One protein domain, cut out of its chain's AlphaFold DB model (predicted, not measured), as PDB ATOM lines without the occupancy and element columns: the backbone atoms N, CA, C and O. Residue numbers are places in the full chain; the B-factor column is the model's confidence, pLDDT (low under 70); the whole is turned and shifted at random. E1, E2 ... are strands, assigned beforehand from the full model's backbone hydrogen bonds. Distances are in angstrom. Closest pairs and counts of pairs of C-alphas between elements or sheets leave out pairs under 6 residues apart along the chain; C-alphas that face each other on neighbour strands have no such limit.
ATOM      1  N   ASP A  38     125.945 145.746  88.040       92.31
ATOM      2  CA  ASP A  38     125.347 144.941  89.093       92.31
ATOM      3  C   ASP A  38     125.192 145.777  90.360       92.31
ATOM      4  O   ASP A  38     126.131 146.460  90.764       92.31
ATOM      5  N   LEU A  39     124.060 145.641  91.051       93.50
ATOM      6  CA  LEU A  39     124.030 146.007  92.464       93.50
ATOM      7  C   LEU A  39     124.922 145.011  93.204       93.50
ATOM      8  O   LEU A  39     124.675 143.807  93.132       93.50
ATOM      9  N   GLN A  40     125.938 145.508  93.899       93.44
ATOM     10  CA  GLN A  40     126.842 144.719  94.729       93.44
ATOM     11  C   GLN A  40     126.913 145.368  96.110       93.44
ATOM     12  O   GLN A  40     127.288 146.530  96.215       93.44
ATOM     13  N   LEU A  41     126.536 144.629  97.150       94.94
ATOM     14  CA  LEU A  41     126.527 145.097  98.535       94.94
ATOM     15  C   LEU A  41     127.234 144.071  99.418       94.94
ATOM     16  O   LEU A  41     126.843 142.902  99.444       94.94
ATOM     17  N   GLU A  42     128.237 144.520 100.167       96.06
ATOM     18  CA  GLU A  42     128.930 143.715 101.167       96.06
ATOM     19  C   GLU A  42     128.675 144.264 102.569       96.06
ATOM     20  O   GLU A  42     129.185 145.318 102.938       96.06
ATOM     21  N   LEU A  43     127.909 143.535 103.377       96.56
ATOM     22  CA  LEU A  43     127.651 143.905 104.766       96.56
ATOM     23  C   LEU A  43     128.618 143.198 105.706       96.56
ATOM     24  O   LEU A  43     128.820 141.982 105.612       96.56
ATOM     25  N   ARG A  44     129.167 143.953 106.658       97.50
ATOM     26  CA  ARG A  44     130.061 143.454 107.708       97.50
ATOM     27  C   ARG A  44     129.539 143.832 109.092       97.50
ATOM     28  O   ARG A  44     129.024 144.929 109.293       97.50
ATOM     29  N   ASP A  45     129.712 142.926 110.050       97.19
ATOM     30  CA  ASP A  45     129.389 143.121 111.471       97.19
ATOM     31  C   ASP A  45     127.893 143.340 111.797       97.19
ATOM     32  O   ASP A  45     127.546 143.916 112.826       97.19
ATOM     33  N   PHE A  46     126.978 142.775 111.002       97.38
ATOM     34  CA  PHE A  46     125.520 142.848 111.223       97.38
ATOM     35  C   PHE A  46     124.989 141.855 112.271       97.38
ATOM     36  O   PHE A  46     123.802 141.538 112.307       97.38
ATOM     37  N   ALA A  47     125.844 141.379 113.181       97.38
ATOM     38  CA  ALA A  47     125.459 140.457 114.252       97.38
ATOM     39  C   ALA A  47     124.218 140.891 115.071       97.38
ATOM     40  O   ALA A  47     123.437 140.011 115.438       97.38
ATOM     41  N   PRO A  48     123.983 142.193 115.351       97.25
ATOM     42  CA  PRO A  48     122.767 142.634 116.034       97.25
ATOM     43  C   PRO A  48     121.464 142.374 115.263       97.25
ATOM     44  O   PRO A  48     120.425 142.273 115.906       97.25
ATOM     45  N   HIS A  49     121.527 142.232 113.934       97.00
ATOM     46  CA  HIS A  49     120.375 142.227 113.023       97.00
ATOM     47  C   HIS A  49     120.110 140.874 112.348       97.00
ATOM     48  O   HIS A  49     119.226 140.755 111.507       97.00
ATOM     49  N   VAL A  50     120.826 139.809 112.723       96.00
ATOM     50  CA  VAL A  50     120.692 138.473 112.090       96.00
ATOM     51  C   VAL A  50     119.313 137.827 112.265       96.00
ATOM     52  O   VAL A  50     119.014 136.813 111.637       96.00
ATOM     53  N   ARG A  51     118.482 138.370 113.160       96.00
ATOM     54  CA  ARG A  51     117.108 137.915 113.418       96.00
ATOM     55  C   ARG A  51     116.048 138.862 112.875       96.00
ATOM     56  O   ARG A  51     114.872 138.516 112.942       96.00
ATOM     57  N   ASP A  52     116.467 140.004 112.361       96.31
ATOM     58  CA  ASP A  52     115.568 141.046 111.908       96.31
ATOM     59  C   ASP A  52     115.215 140.772 110.448       96.31
ATOM     60  O   ASP A  52     115.998 140.168 109.695       96.31
ATOM     61  N   ARG A  53     114.026 141.212 110.032       95.88
ATOM     62  CA  ARG A  53     113.747 141.337 108.603       95.88
ATOM     63  C   ARG A  53     114.680 142.409 108.049       95.88
ATOM     64  O   ARG A  53     114.853 143.463 108.655       95.88
ATOM     65  N   PHE A  54     115.271 142.141 106.895       97.44
ATOM     66  CA  PHE A  54     116.212 143.056 106.265       97.44
ATOM     67  C   PHE A  54     115.797 143.331 104.827       97.44
ATOM     68  O   PHE A  54     115.412 142.421 104.091       97.44
ATOM     69  N   GLU A  55     115.845 144.595 104.430       97.88
ATOM     70  CA  GLU A  55     115.381 145.040 103.123       97.88
ATOM     71  C   GLU A  55     116.415 145.967 102.490       97.88
ATOM     72  O   GLU A  55     116.880 146.913 103.121       97.88
ATOM     73  N   VAL A  56     116.761 145.689 101.233       98.25
ATOM     74  CA  VAL A  56     117.697 146.468 100.420       98.25
ATOM     75  C   VAL A  56     116.966 146.967  99.184       98.25
ATOM     76  O   VAL A  56     116.436 146.183  98.397       98.25
ATOM     77  N   ARG A  57     116.958 148.278  98.988       98.12
ATOM     78  CA  ARG A  57     116.314 148.979  97.885       98.12
ATOM     79  C   ARG A  57     117.389 149.659  97.056       98.12
ATOM     80  O   ARG A  57     118.079 150.557  97.532       98.12
ATOM     81  N   LEU A  58     117.489 149.288  95.790       97.81
ATOM     82  CA  LEU A  58     118.197 150.111  94.823       97.81
ATOM     83  C   LEU A  58     117.224 151.168  94.316       97.81
ATOM     84  O   LEU A  58     116.232 150.841  93.658       97.81
ATOM     85  N   VAL A  59     117.508 152.428  94.617       97.00
ATOM     86  CA  VAL A  59     116.621 153.538  94.280       97.00
ATOM     87  C   VAL A  59     117.336 154.563  93.424       97.00
ATOM     88  O   VAL A  59     118.502 154.890  93.635       97.00
ATOM     89  N   GLN A  60     116.607 155.109  92.464       94.75
ATOM     90  CA  GLN A  60     117.064 156.200  91.630       94.75
ATOM     91  C   GLN A  60     116.449 157.511  92.128       94.75
ATOM     92  O   GLN A  60     115.232 157.709  92.005       94.75
ATOM     93  N   PRO A  61     117.265 158.447  92.645       92.25
ATOM     94  CA  PRO A  61     116.782 159.767  93.021       92.25
ATOM     95  C   PRO A  61     116.199 160.500  91.816       92.25
ATOM     96  O   PRO A  61     116.745 160.447  90.707       92.25
ATOM     97  N   ARG A  62     115.102 161.222  92.043       88.00
ATOM     98  CA  ARG A  62     114.547 162.165  91.069       88.00
ATOM     99  C   ARG A  62     115.254 163.515  91.204       88.00
ATOM    100  O   ARG A  62     115.711 163.888  92.278       88.00
ATOM    101  N   ALA A  63     115.302 164.274  90.109       84.62
ATOM    102  CA  ALA A  63     115.873 165.626  90.112       84.62
ATOM    103  C   ALA A  63     115.102 166.596  91.029       84.62
ATOM    104  O   ALA A  63     115.680 167.533  91.571       84.62
ATOM    105  N   ASN A  64     113.793 166.370  91.201       86.25
ATOM    106  CA  ASN A  64     113.000 167.054  92.214       86.25
ATOM    107  C   ASN A  64     113.152 166.312  93.557       86.25
ATOM    108  O   ASN A  64     112.693 165.172  93.628       86.25
ATOM    109  N   PRO A  65     113.727 166.931  94.606       82.31
ATOM    110  CA  PRO A  65     113.906 166.285  95.907       82.31
ATOM    111  C   PRO A  65     112.583 165.960  96.615       82.31
ATOM    112  O   PRO A  65     112.565 165.085  97.471       82.31
ATOM    113  N   ASP A  66     111.482 166.624  96.247       87.38
ATOM    114  CA  ASP A  66     110.152 166.348  96.807       87.38
ATOM    115  C   ASP A  66     109.444 165.173  96.103       87.38
ATOM    116  O   ASP A  66     108.344 164.781  96.495       87.38
ATOM    117  N   ALA A  67     110.014 164.644  95.016       91.56
ATOM    118  CA  ALA A  67     109.456 163.495  94.317       91.56
ATOM    119  C   ALA A  67     109.980 162.188  94.921       91.56
ATOM    120  O   ALA A  67     111.158 162.070  95.248       91.56
ATOM    121  N   LEU A  68     109.099 161.190  94.989       94.50
ATOM    122  CA  LEU A  68     109.450 159.839  95.416       94.50
ATOM    123  C   LEU A  68     110.586 159.270  94.554       94.50
ATOM    124  O   LEU A  68     110.594 159.441  93.326       94.50
ATOM    125  N   ALA A  69     111.528 158.577  95.192       95.25
ATOM    126  CA  ALA A  69     112.602 157.894  94.485       95.25
ATOM    127  C   ALA A  69     112.032 156.724  93.670       95.25
ATOM    128  O   ALA A  69     111.067 156.080  94.074       95.25
ATOM    129  N   GLU A  70     112.598 156.442  92.501       94.81
ATOM    130  CA  GLU A  70     112.144 155.318  91.678       94.81
ATOM    131  C   GLU A  70     112.796 154.020  92.157       94.81
ATOM    132  O   GLU A  70     114.024 153.933  92.198       94.81
ATOM    133  N   LEU A  71     111.991 153.009  92.500       96.44
ATOM    134  CA  LEU A  71     112.502 151.686  92.855       96.44
ATOM    135  C   LEU A  71     113.029 150.968  91.605       96.44
ATOM    136  O   LEU A  71     112.268 150.626  90.699       96.44
ATOM    137  N   GLN A  72     114.333 150.702  91.566       95.94
ATOM    138  CA  GLN A  72     114.953 149.956  90.473       95.94
ATOM    139  C   GLN A  72     114.965 148.454  90.746       95.94
ATOM    140  O   GLN A  72     114.573 147.695  89.856       95.94
ATOM    141  N   ALA A  73     115.367 148.063  91.959       97.62
ATOM    142  CA  ALA A  73     115.413 146.682  92.422       97.62
ATOM    143  C   ALA A  73     115.184 146.589  93.942       97.62
ATOM    144  O   ALA A  73     115.474 147.537  94.674       97.62
ATOM    145  N   LEU A  74     114.685 145.442  94.407       97.94
ATOM    146  CA  LEU A  74     114.409 145.159  95.819       97.94
ATOM    147  C   LEU A  74     114.951 143.782  96.211       97.94
ATOM    148  O   LEU A  74     114.682 142.803  95.515       97.94
ATOM    149  N   ALA A  75     115.648 143.697  97.341       97.88
ATOM    150  CA  ALA A  75     116.022 142.446  97.989       97.88
ATOM    151  C   ALA A  75     115.444 142.382  99.408       97.88
ATOM    152  O   ALA A  75     115.537 143.348 100.163       97.88
ATOM    153  N   LEU A  76     114.853 141.243  99.764       96.88
ATOM    154  CA  LEU A  76     114.220 140.992 101.059       96.88
ATOM    155  C   LEU A  76     114.811 139.748 101.719       96.88
ATOM    156  O   LEU A  76     114.971 138.719 101.062       96.88
ATOM    157  N   PHE A  77     115.065 139.827 103.020       95.94
ATOM    158  CA  PHE A  77     115.562 138.721 103.829       95.94
ATOM    159  C   PHE A  77     114.677 138.538 105.063       95.94
ATOM    160  O   PHE A  77     114.423 139.488 105.808       95.94
ATOM    161  N   GLU A  78     114.211 137.311 105.285       94.00
ATOM    162  CA  GLU A  78     113.351 136.936 106.410       94.00
ATOM    163  C   GLU A  78     113.906 135.700 107.150       94.00
ATOM    164  O   GLU A  78     113.557 134.562 106.806       94.00
ATOM    165  N   PRO A  79     114.724 135.886 108.204       94.69
ATOM    166  CA  PRO A  79     115.478 137.099 108.565       94.69
ATOM    167  C   PRO A  79     116.767 137.254 107.724       94.69
ATOM    168  O   PRO A  79     116.990 136.465 106.810       94.69
ATOM    169  N   LEU A  80     117.633 138.227 108.059       93.94
ATOM    170  CA  LEU A  80     118.968 138.391 107.446       93.94
ATOM    171  C   LEU A  80     119.871 137.150 107.560       93.94
ATOM    172  O   LEU A  80     120.754 137.004 106.734       93.94
ATOM    173  N   ASP A  81     119.671 136.310 108.582       91.56
ATOM    174  CA  ASP A  81     120.289 134.991 108.830       91.56
ATOM    175  C   ASP A  81     121.824 134.910 109.010       91.56
ATOM    176  O   ASP A  81     122.302 133.991 109.682       91.56
ATOM    177  N   SER A  82     122.584 135.919 108.579       93.19
ATOM    178  CA  SER A  82     124.042 135.990 108.708       93.19
ATOM    179  C   SER A  82     124.529 137.388 109.128       93.19
ATOM    180  O   SER A  82     123.976 138.401 108.702       93.19
ATOM    181  N   PRO A  83     125.591 137.504 109.955       94.94
ATOM    182  CA  PRO A  83     126.207 138.799 110.270       94.94
ATOM    183  C   PRO A  83     127.016 139.386 109.100       94.94
ATOM    184  O   PRO A  83     127.504 140.514 109.205       94.94
ATOM    185  N   PHE A  84     127.192 138.614 108.026       94.94
ATOM    186  CA  PHE A  84     127.863 139.014 106.796       94.94
ATOM    187  C   PHE A  84     126.948 138.724 105.610       94.94
ATOM    188  O   PHE A  84     126.427 137.617 105.499       94.94
ATOM    189  N   LEU A  85     126.807 139.683 104.703       93.81
ATOM    190  CA  LEU A  85     126.043 139.504 103.470       93.81
ATOM    191  C   LEU A  85     126.921 139.892 102.287       93.81
ATOM    192  O   LEU A  85     127.570 140.930 102.329       93.81
ATOM    193  N   SER A  86     126.912 139.085 101.228       93.50
ATOM    194  CA  SER A  86     127.432 139.467  99.913       93.50
ATOM    195  C   SER A  86     126.296 139.326  98.909       93.50
ATOM    196  O   SER A  86     126.003 138.231  98.436       93.50
ATOM    197  N   LEU A  87     125.603 140.431  98.644       93.62
ATOM    198  CA  LEU A  87     124.478 140.478  97.720       93.62
ATOM    199  C   LEU A  87     124.963 140.964  96.358       93.62
ATOM    200  O   LEU A  87     125.530 142.051  96.253       93.62
ATOM    201  N   ARG A  88     124.658 140.203  95.305       93.56
ATOM    202  CA  ARG A  88     124.828 140.635  93.919       93.56
ATOM    203  C   ARG A  88     123.521 140.482  93.149       93.56
ATOM    204  O   ARG A  88     123.007 139.377  93.010       93.56
ATOM    205  N   MET A  89     123.012 141.574  92.586       94.56
ATOM    206  CA  MET A  89     121.867 141.563  91.670       94.56
ATOM    207  C   MET A  89     122.327 141.994  90.266       94.56
ATOM    208  O   MET A  89     122.586 143.183  90.046       94.56
ATOM    209  N   PRO A  90     122.458 141.049  89.314       91.81
ATOM    210  CA  PRO A  90     123.038 141.323  88.002       91.81
ATOM    211  C   PRO A  90     122.281 142.373  87.179       91.81
ATOM    212  O   PRO A  90     121.060 142.286  87.020       91.81
ATOM    213  N   ASN A  91     123.007 143.337  86.608       93.44
ATOM    214  CA  ASN A  91     122.483 144.443  85.796       93.44
ATOM    215  C   ASN A  91     121.331 145.234  86.457       93.44
ATOM    216  O   ASN A  91     120.484 145.795  85.754       93.44
ATOM    217  N   ALA A  92     121.229 145.228  87.790       94.69
ATOM    218  CA  ALA A  92     120.131 145.879  88.504       94.69
ATOM    219  C   ALA A  92     120.161 147.410  88.358       94.69
ATOM    220  O   ALA A  92     119.109 148.053  88.325       94.69
ATOM    221  N   VAL A  93     121.356 147.995  88.243       93.00
ATOM    222  CA  VAL A  93     121.536 149.441  88.109       93.00
ATOM    223  C   VAL A  93     121.360 149.836  86.652       93.00
ATOM    224  O   VAL A  93     122.121 149.440  85.765       93.00
ATOM    225  N   ALA A  94     120.317 150.625  86.398       88.25
ATOM    226  CA  ALA A  94     120.061 151.142  85.065       88.25
ATOM    227  C   ALA A  94     121.165 152.135  84.648       88.25
ATOM    228  O   ALA A  94     121.595 152.935  85.482       88.25
ATOM    229  N   PRO A  95     121.560 152.149  83.362       84.56
ATOM    230  CA  PRO A  95     122.390 153.208  82.799       84.56
ATOM    231  C   PRO A  95     121.864 154.599  83.149       84.56
ATOM    232  O   PRO A  95     120.651 154.844  83.114       84.56
ATOM    233  N   LEU A  96     122.773 155.530  83.424       82.38
ATOM    234  CA  LEU A  96     122.415 156.939  83.514       82.38
ATOM    235  C   LEU A  96     122.078 157.458  82.116       82.38
ATOM    236  O   LEU A  96     122.943 157.588  81.259       82.38
ATOM    237  N   GLU A  97     120.805 157.778  81.898       78.81
ATOM    238  CA  GLU A  97     120.357 158.482  80.690       78.81
ATOM    239  C   GLU A  97     120.701 159.980  80.735       78.81
ATOM    240  O   GLU A  97     120.632 160.674  79.731       78.81
ATOM    241  N   ASP A  98     121.035 160.518  81.903       82.50
ATOM    242  CA  ASP A  98     121.377 161.926  82.076       82.50
ATOM    243  C   ASP A  98     122.496 162.023  83.109       82.50
ATOM    244  O   ASP A  98     122.286 161.733  84.286       82.50
ATOM    245  N   ALA A  99     123.684 162.436  82.662       81.50
ATOM    246  CA  ALA A  99     124.871 162.569  83.506       81.50
ATOM    247  C   ALA A  99     124.711 163.628  84.613       81.50
ATOM    248  O   ALA A  99     125.492 163.658  85.561       81.50
ATOM    249  N   THR A 100     123.710 164.511  84.512       84.44
ATOM    250  CA  THR A 100     123.391 165.493  85.558       84.44
ATOM    251  C   THR A 100     122.479 164.930  86.644       84.44
ATOM    252  O   THR A 100     122.315 165.550  87.700       84.44
ATOM    253  N   ARG A 101     121.881 163.757  86.412       85.12
ATOM    254  CA  ARG A 101     121.033 163.083  87.390       85.12
ATOM    255  C   ARG A 101     121.911 162.398  88.441       85.12
ATOM    256  O   ARG A 101     122.936 161.821  88.082       85.12
ATOM    257  N   PRO A 102     121.521 162.415  89.730       88.88
ATOM    258  CA  PRO A 102     122.232 161.641  90.740       88.88
ATOM    259  C   PRO A 102     122.278 160.163  90.350       88.88
ATOM    260  O   PRO A 102     121.317 159.653  89.765       88.88
ATOM    261  N   ARG A 103     123.363 159.472  90.701       90.50
ATOM    262  CA  ARG A 103     123.435 158.016  90.567       90.50
ATOM    263  C   ARG A 103     122.391 157.339  91.450       90.50
ATOM    264  O   ARG A 103     121.886 157.927  92.413       90.50
ATOM    265  N   SER A 104     122.049 156.106  91.091       94.69
ATOM    266  CA  SER A 104     121.279 155.246  91.982       94.69
ATOM    267  C   SER A 104     122.030 155.048  93.292       94.69
ATOM    268  O   SER A 104     123.253 155.142  93.351       94.69
ATOM    269  N   ALA A 105     121.288 154.788  94.349       96.06
ATOM    270  CA  ALA A 105     121.826 154.609  95.681       96.06
ATOM    271  C   ALA A 105     121.113 153.436  96.360       96.06
ATOM    272  O   ALA A 105     120.013 153.048  95.953       96.06
ATOM    273  N   ILE A 106     121.768 152.854  97.357       97.69
ATOM    274  CA  ILE A 106     121.306 151.665  98.064       97.69
ATOM    275  C   ILE A 106     120.741 152.121  99.407       97.69
ATOM    276  O   ILE A 106     121.490 152.480 100.311       97.69
ATOM    277  N   ASP A 107     119.418 152.116  99.518       98.00
ATOM    278  CA  ASP A 107     118.713 152.318 100.783       98.00
ATOM    279  C   ASP A 107     118.495 150.957 101.426       98.00
ATOM    280  O   ASP A 107     117.976 150.054 100.773       98.00
ATOM    281  N   PHE A 108     118.844 150.779 102.692       97.94
ATOM    282  CA  PHE A 108     118.561 149.521 103.377       97.94
ATOM    283  C   PHE A 108     118.264 149.719 104.851       97.94
ATOM    284  O   PHE A 108     118.660 150.714 105.462       97.94
ATOM    285  N   TYR A 109     117.533 148.765 105.416       97.81
ATOM    286  CA  TYR A 109     117.158 148.807 106.818       97.81
ATOM    287  C   TYR A 109     116.964 147.417 107.417       97.81
ATOM    288  O   TYR A 109     116.688 146.445 106.709       97.81
ATOM    289  N   ALA A 110     117.118 147.360 108.737       97.69
ATOM    290  CA  ALA A 110     116.781 146.221 109.576       97.69
ATOM    291  C   ALA A 110     115.563 146.573 110.441       97.69
ATOM    292  O   ALA A 110     115.589 147.585 111.146       97.69
ATOM    293  N   ASP A 111     114.534 145.728 110.378       96.44
ATOM    294  CA  ASP A 111     113.302 145.802 111.173       96.44
ATOM    295  C   ASP A 111     113.604 145.475 112.643       96.44
ATOM    296  O   ASP A 111     113.577 144.319 113.075       96.44
ATOM    297  N   PHE A 112     113.993 146.505 113.391       95.50
ATOM    298  CA  PHE A 112     114.466 146.364 114.766       95.50
ATOM    299  C   PHE A 112     113.316 146.420 115.779       95.50
ATOM    300  O   PHE A 112     113.412 145.837 116.864       95.50
ATOM    301  N   ASP A 113     112.228 147.118 115.448       94.69
ATOM    302  CA  ASP A 113     111.071 147.259 116.332       94.69
ATOM    303  C   ASP A 113     110.006 146.166 116.129       94.69
ATOM    304  O   ASP A 113     109.133 146.011 116.989       94.69
ATOM    305  N   SER A 114     110.146 145.342 115.080       91.50
ATOM    306  CA  SER A 114     109.228 144.260 114.707       91.50
ATOM    307  C   SER A 114     107.825 144.741 114.325       91.50
ATOM    308  O   SER A 114     106.865 143.960 114.394       91.50
ATOM    309  N   GLU A 115     107.669 146.014 113.958       91.06
ATOM    310  CA  GLU A 115     106.413 146.545 113.445       91.06
ATOM    311  C   GLU A 115     106.293 146.273 111.934       91.06
ATOM    312  O   GLU A 115     107.253 146.398 111.177       91.06
ATOM    313  N   PRO A 116     105.100 145.914 111.427       84.38
ATOM    314  CA  PRO A 116     104.936 145.658 110.004       84.38
ATOM    315  C   PRO A 116     105.278 146.880 109.143       84.38
ATOM    316  O   PRO A 116     104.601 147.908 109.199       84.38
ATOM    317  N   GLY A 117     106.245 146.709 108.245       84.00
ATOM    318  CA  GLY A 117     106.587 147.702 107.232       84.00
ATOM    319  C   GLY A 117     107.925 148.363 107.517       84.00
ATOM    320  O   GLY A 117     108.851 147.708 107.967       84.00
ATOM    321  N   PHE A 118     108.035 149.632 107.141       88.38
ATOM    322  CA  PHE A 118     109.183 150.470 107.454       88.38
ATOM    323  C   PHE A 118     108.758 151.475 108.520       88.38
ATOM    324  O   PHE A 118     107.732 152.148 108.359       88.38
ATOM    325  N   SER A 119     109.557 151.610 109.572       90.88
ATOM    326  CA  SER A 119     109.360 152.589 110.628       90.88
ATOM    327  C   SER A 119     110.661 153.359 110.885       90.88
ATOM    328  O   SER A 119     111.749 152.807 110.965       90.88
ATOM    329  N   PHE A 120     110.581 154.680 111.051       90.31
ATOM    330  CA  PHE A 120     111.729 155.480 111.485       90.31
ATOM    331  C   PHE A 120     111.278 156.475 112.557       90.31
ATOM    332  O   PHE A 120     110.298 157.196 112.344       90.31
ATOM    333  N   PRO A 121     111.951 156.539 113.721       91.69
ATOM    334  CA  PRO A 121     113.249 155.933 114.048       91.69
ATOM    335  C   PRO A 121     113.167 154.537 114.708       91.69
ATOM    336  O   PRO A 121     114.010 154.235 115.549       91.69
ATOM    337  N   GLY A 122     112.126 153.737 114.445       94.06
ATOM    338  CA  GLY A 122     112.026 152.392 115.029       94.06
ATOM    339  C   GLY A 122     113.019 151.410 114.403       94.06
ATOM    340  O   GLY A 122     113.730 150.727 115.141       94.06
ATOM    341  N   ASP A 123     113.155 151.440 113.077       96.44
ATOM    342  CA  ASP A 123     114.132 150.645 112.333       96.44
ATOM    343  C   ASP A 123     115.515 151.293 112.293       96.44
ATOM    344  O   ASP A 123     115.678 152.518 112.351       96.44
ATOM    345  N   HIS A 124     116.532 150.447 112.127       97.69
ATOM    346  CA  HIS A 124     117.890 150.893 111.838       97.69
ATOM    347  C   HIS A 124     118.090 150.985 110.330       97.69
ATOM    348  O   HIS A 124     117.892 150.005 109.613       97.69
ATOM    349  N   THR A 125     118.473 152.166 109.855       97.94
ATOM    350  CA  THR A 125     118.389 152.540 108.442       97.94
ATOM    351  C   THR A 125     119.663 153.211 107.962       97.94
ATOM    352  O   THR A 125     120.271 153.999 108.691       97.94
ATOM    353  N   TRP A 126     120.045 152.947 106.716       97.94
ATOM    354  CA  TRP A 126     121.258 153.489 106.116       97.94
ATOM    355  C   TRP A 126     121.084 153.737 104.618       97.94
ATOM    356  O   TRP A 126     120.231 153.134 103.959       97.94
ATOM    357  N   ILE A 127     121.925 154.626 104.088       97.31
ATOM    358  CA  ILE A 127     121.991 154.969 102.669       97.31
ATOM    359  C   ILE A 127     123.447 154.867 102.215       97.31
ATOM    360  O   ILE A 127     124.328 155.504 102.789       97.31
ATOM    361  N   LEU A 128     123.696 154.113 101.147       96.25
ATOM    362  CA  LEU A 128     124.952 154.163 100.398       96.25
ATOM    363  C   LEU A 128     124.713 154.912  99.084       96.25
ATOM    364  O   LEU A 128     123.927 154.442  98.252       96.25
ATOM    365  N   PRO A 129     125.317 156.095  98.887       94.62
ATOM    366  CA  PRO A 129     125.194 156.824  97.635       94.62
ATOM    367  C   PRO A 129     125.968 156.133  96.506       94.62
ATOM    368  O   PRO A 129     126.792 155.260  96.750       94.62
ATOM    369  N   ASP A 130     125.719 156.578  95.276       90.75
ATOM    370  CA  ASP A 130     126.571 156.306  94.115       90.75
ATOM    371  C   ASP A 130     126.861 154.821  93.837       90.75
ATOM    372  O   ASP A 130     127.998 154.443  93.569       90.75
ATOM    373  N   ALA A 131     125.814 153.992  93.825       92.19
ATOM    374  CA  ALA A 131     125.925 152.578  93.481       92.19
ATOM    375  C   ALA A 131     126.696 152.383  92.158       92.19
ATOM    376  O   ALA A 131     126.395 153.039  91.152       92.19
ATOM    377  N   CYS A 132     127.651 151.448  92.177       86.69
ATOM    378  CA  CYS A 132     128.593 151.130  91.099       86.69
ATOM    379  C   CYS A 132     129.684 152.172  90.831       86.69
ATOM    380  O   CYS A 132     130.232 152.205  89.726       86.69
ATOM    381  N   ALA A 133     130.025 153.026  91.793       83.75
ATOM    382  CA  ALA A 133     131.123 153.965  91.594       83.75
ATOM    383  C   ALA A 133     132.496 153.267  91.592       83.75
ATOM    384  O   ALA A 133     133.328 153.562  90.732       83.75
ATOM    385  N   GLU A 134     132.749 152.354  92.539       78.94
ATOM    386  CA  GLU A 134     134.113 151.864  92.815       78.94
ATOM    387  C   GLU A 134     134.250 150.335  92.958       78.94
ATOM    388  O   GLU A 134     135.371 149.820  92.897       78.94
ATOM    389  N   GLY A 135     133.153 149.581  93.089       77.38
ATOM    390  CA  GLY A 135     133.196 148.126  93.265       77.38
ATOM    391  C   GLY A 135     131.990 147.600  94.042       77.38
ATOM    392  O   GLY A 135     130.936 148.232  94.006       77.38
ATOM    393  N   PRO A 136     132.108 146.446  94.725       85.06
ATOM    394  CA  PRO A 136     131.141 146.077  95.746       85.06
ATOM    395  C   PRO A 136     131.061 147.177  96.800       85.06
ATOM    396  O   PRO A 136     132.087 147.581  97.347       85.06
ATOM    397  N   GLU A 137     129.852 147.656  97.075       92.12
ATOM    398  CA  GLU A 137     129.651 148.695  98.075       92.12
ATOM    399  C   GLU A 137     129.761 148.048  99.459       92.12
ATOM    400  O   GLU A 137     128.862 147.330  99.904       92.12
ATOM    401  N   GLU A 138     130.907 148.232 100.116       95.38
ATOM    402  CA  GLU A 138     131.155 147.696 101.454       95.38
ATOM    403  C   GLU A 138     130.537 148.607 102.519       95.38
ATOM    404  O   GLU A 138     130.765 149.818 102.549       95.38
ATOM    405  N   PHE A 139     129.795 148.008 103.448       96.75
ATOM    406  CA  PHE A 139     129.239 148.695 104.600       96.75
ATOM    407  C   PHE A 139     129.478 147.911 105.889       96.75
ATOM    408  O   PHE A 139     128.995 146.793 106.086       96.75
ATOM    409  N   VAL A 140     130.208 148.546 106.805       97.94
ATOM    410  CA  VAL A 140     130.419 148.054 108.167       97.94
ATOM    411  C   VAL A 140     129.338 148.633 109.067       97.94
ATOM    412  O   VAL A 140     129.130 149.851 109.085       97.94
ATOM    413  N   HIS A 141     128.674 147.759 109.826       97.88
ATOM    414  CA  HIS A 141     127.621 148.138 110.763       97.88
ATOM    415  C   HIS A 141     128.040 149.313 111.654       97.88
ATOM    416  O   HIS A 141     129.132 149.343 112.228       97.88
ATOM    417  N   ASN A 142     127.147 150.290 111.775       97.69
ATOM    418  CA  ASN A 142     127.309 151.449 112.639       97.69
ATOM    419  C   ASN A 142     125.943 151.890 113.189       97.69
ATOM    420  O   ASN A 142     124.916 151.260 112.937       97.69
ATOM    421  N   VAL A 143     125.940 152.971 113.967       96.88
ATOM    422  CA  VAL A 143     124.731 153.539 114.592       96.88
ATOM    423  C   VAL A 143     124.369 154.918 114.033       96.88
ATOM    424  O   VAL A 143     123.575 155.643 114.632       96.88
ATOM    425  N   ASP A 144     124.970 155.296 112.905       97.06
ATOM    426  CA  ASP A 144     124.750 156.572 112.230       97.06
ATOM    427  C   ASP A 144     123.559 156.426 111.273       97.06
ATOM    428  O   ASP A 144     123.712 156.338 110.058       97.06
ATOM    429  N   PHE A 145     122.358 156.315 111.846       97.00
ATOM    430  CA  PHE A 145     121.151 156.033 111.073       97.00
ATOM    431  C   PHE A 145     120.680 157.237 110.255       97.00
ATOM    432  O   PHE A 145     120.620 158.367 110.753       97.00
ATOM    433  N   GLU A 146     120.246 156.967 109.028       95.88
ATOM    434  CA  GLU A 146     119.688 157.958 108.106       95.88
ATOM    435  C   GLU A 146     118.306 157.515 107.622       95.88
ATOM    436  O   GLU A 146     118.137 156.344 107.286       95.88
ATOM    437  N   PRO A 147     117.300 158.405 107.564       94.62
ATOM    438  CA  PRO A 147     115.983 158.027 107.068       94.62
ATOM    439  C   PRO A 147     116.069 157.649 105.585       94.62
ATOM    440  O   PRO A 147     116.388 158.496 104.748       94.62
ATOM    441  N   VAL A 148     115.759 156.389 105.259       94.69
ATOM    442  CA  VAL A 148     115.658 155.930 103.864       94.69
ATOM    443  C   VAL A 148     114.562 156.691 103.120       94.69
ATOM    444  O   VAL A 148     113.625 157.224 103.719       94.69
ATOM    445  N   ARG A 149     114.679 156.756 101.794       94.50
ATOM    446  CA  ARG A 149     113.769 157.551 100.969       94.50
ATOM    447  C   ARG A 149     112.432 156.845 100.785       94.50
ATOM    448  O   ARG A 149     112.367 155.622 100.638       94.50
ATOM    449  N   ASP A 150     111.374 157.646 100.694       94.00
ATOM    450  CA  ASP A 150     110.096 157.161 100.189       94.00
ATOM    451  C   ASP A 150     110.236 156.795  98.707       94.00
ATOM    452  O   ASP A 150     110.857 157.514  97.910       94.00
ATOM    453  N   ILE A 151     109.631 155.670  98.336       95.19
ATOM    454  CA  ILE A 151     109.751 155.096  96.999       95.19
ATOM    455  C   ILE A 151     108.425 155.131  96.249       95.19
ATOM    456  O   ILE A 151     107.351 154.904  96.802       95.19
ATOM    457  N   GLN A 152     108.522 155.367  94.949       95.31
ATOM    458  CA  GLN A 152     107.487 155.039  93.992       95.31
ATOM    459  C   GLN A 152     107.713 153.574  93.587       95.31
ATOM    460  O   GLN A 152     108.738 153.291  92.951       95.31
ATOM    461  N   PRO A 153     106.810 152.638  93.946       93.06
ATOM    462  CA  PRO A 153     106.855 151.293  93.380       93.06
ATOM    463  C   PRO A 153     106.681 151.378  91.859       93.06
ATOM    464  O   PRO A 153     106.205 152.400  91.355       93.06
TER     465      PRO A 153
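AT A GLANCE: This is residues 38 to 153 of the 320 residues of an uncharacterized protein of Sandaracinus sp (UniProt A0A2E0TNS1). Two sheets lie face to face as a sandwich: a twisted sheet of four strands, E3, E2, E5 and E6, over a smaller one of three, E4, E1 and E7, with the strands of the one crossing those of the other at 34 degrees. E3 and E4 bend sharply, and past E7 the last stretch runs from the smaller sheet to the far side of the larger one, where residues 151 to 152 pair with the start of E3. The printed part has 116 residues, with no named helix and seven named strands, E1 to E7 in order along the chain. Its class is all strand, though under half of the residues, 48, are in named strands; the larger sheet is antiparallel and the smaller mixed. The whole is compact, with a radius of gyration of the C-alphas of 13.8 A and spans of 39 by 29 by 23 A.

IN THESE COORDINATES: E1, residues 38 to 44, begins at C-alpha 38 (125.347, 144.941, 89.093) and is 19.3 A long from first to last C-alpha. E2, residues 54 to 60, measures 19.7 A. E3, residues 69 to 78, measures 24.1 A and bends by 75 degrees at residue 72. E4, residues 85 to 93, measures 18.8 A and bends by 84 degrees at residue 90. E5, residues 105 to 110, measures 17.0 A. E6 is residues 124 to 128, 13.8 A. E7, residues 137 to 140, 10.1 A, ends at C-alpha 140 (130.419, 148.054, 108.167).

HOW THE PARTS SIT: In the larger sheet E2 and E3 form a hairpin, with N 56 and O 75 at 2.9 A. E2 and E5 are antiparallel at 160 degrees, with N 57 and O 107 at 2.7 A. E5 and E6 form the other hairpin, with N 108 and O 126 at 3.0 A. In the smaller sheet E1 is the inner strand: E4 is antiparallel to it, with N 41 and O 87 at 2.9 A, and E7 parallel, with N 139 and O 42 at 2.8 A. Between the sheets, the closest C-alphas of E3 and E4 are those of Ala 73 and Ala 92, 6.2 A apart. Those of E6 and E7 are Leu 128 and Glu 137, 7.6 A apart. E1 and E5 are only just apart, 8.4 A at their closest.

THE WHOLE: The C-alphas farthest apart, those of Arg 51 and Asp 98, are 39.7 A apart. The printed part has no cut. The links E4 to E5 and E5 to E6 are long, with 11 and 13 residues. The mean pLDDT of the printed part is 93.2, and no printed residue is under 70.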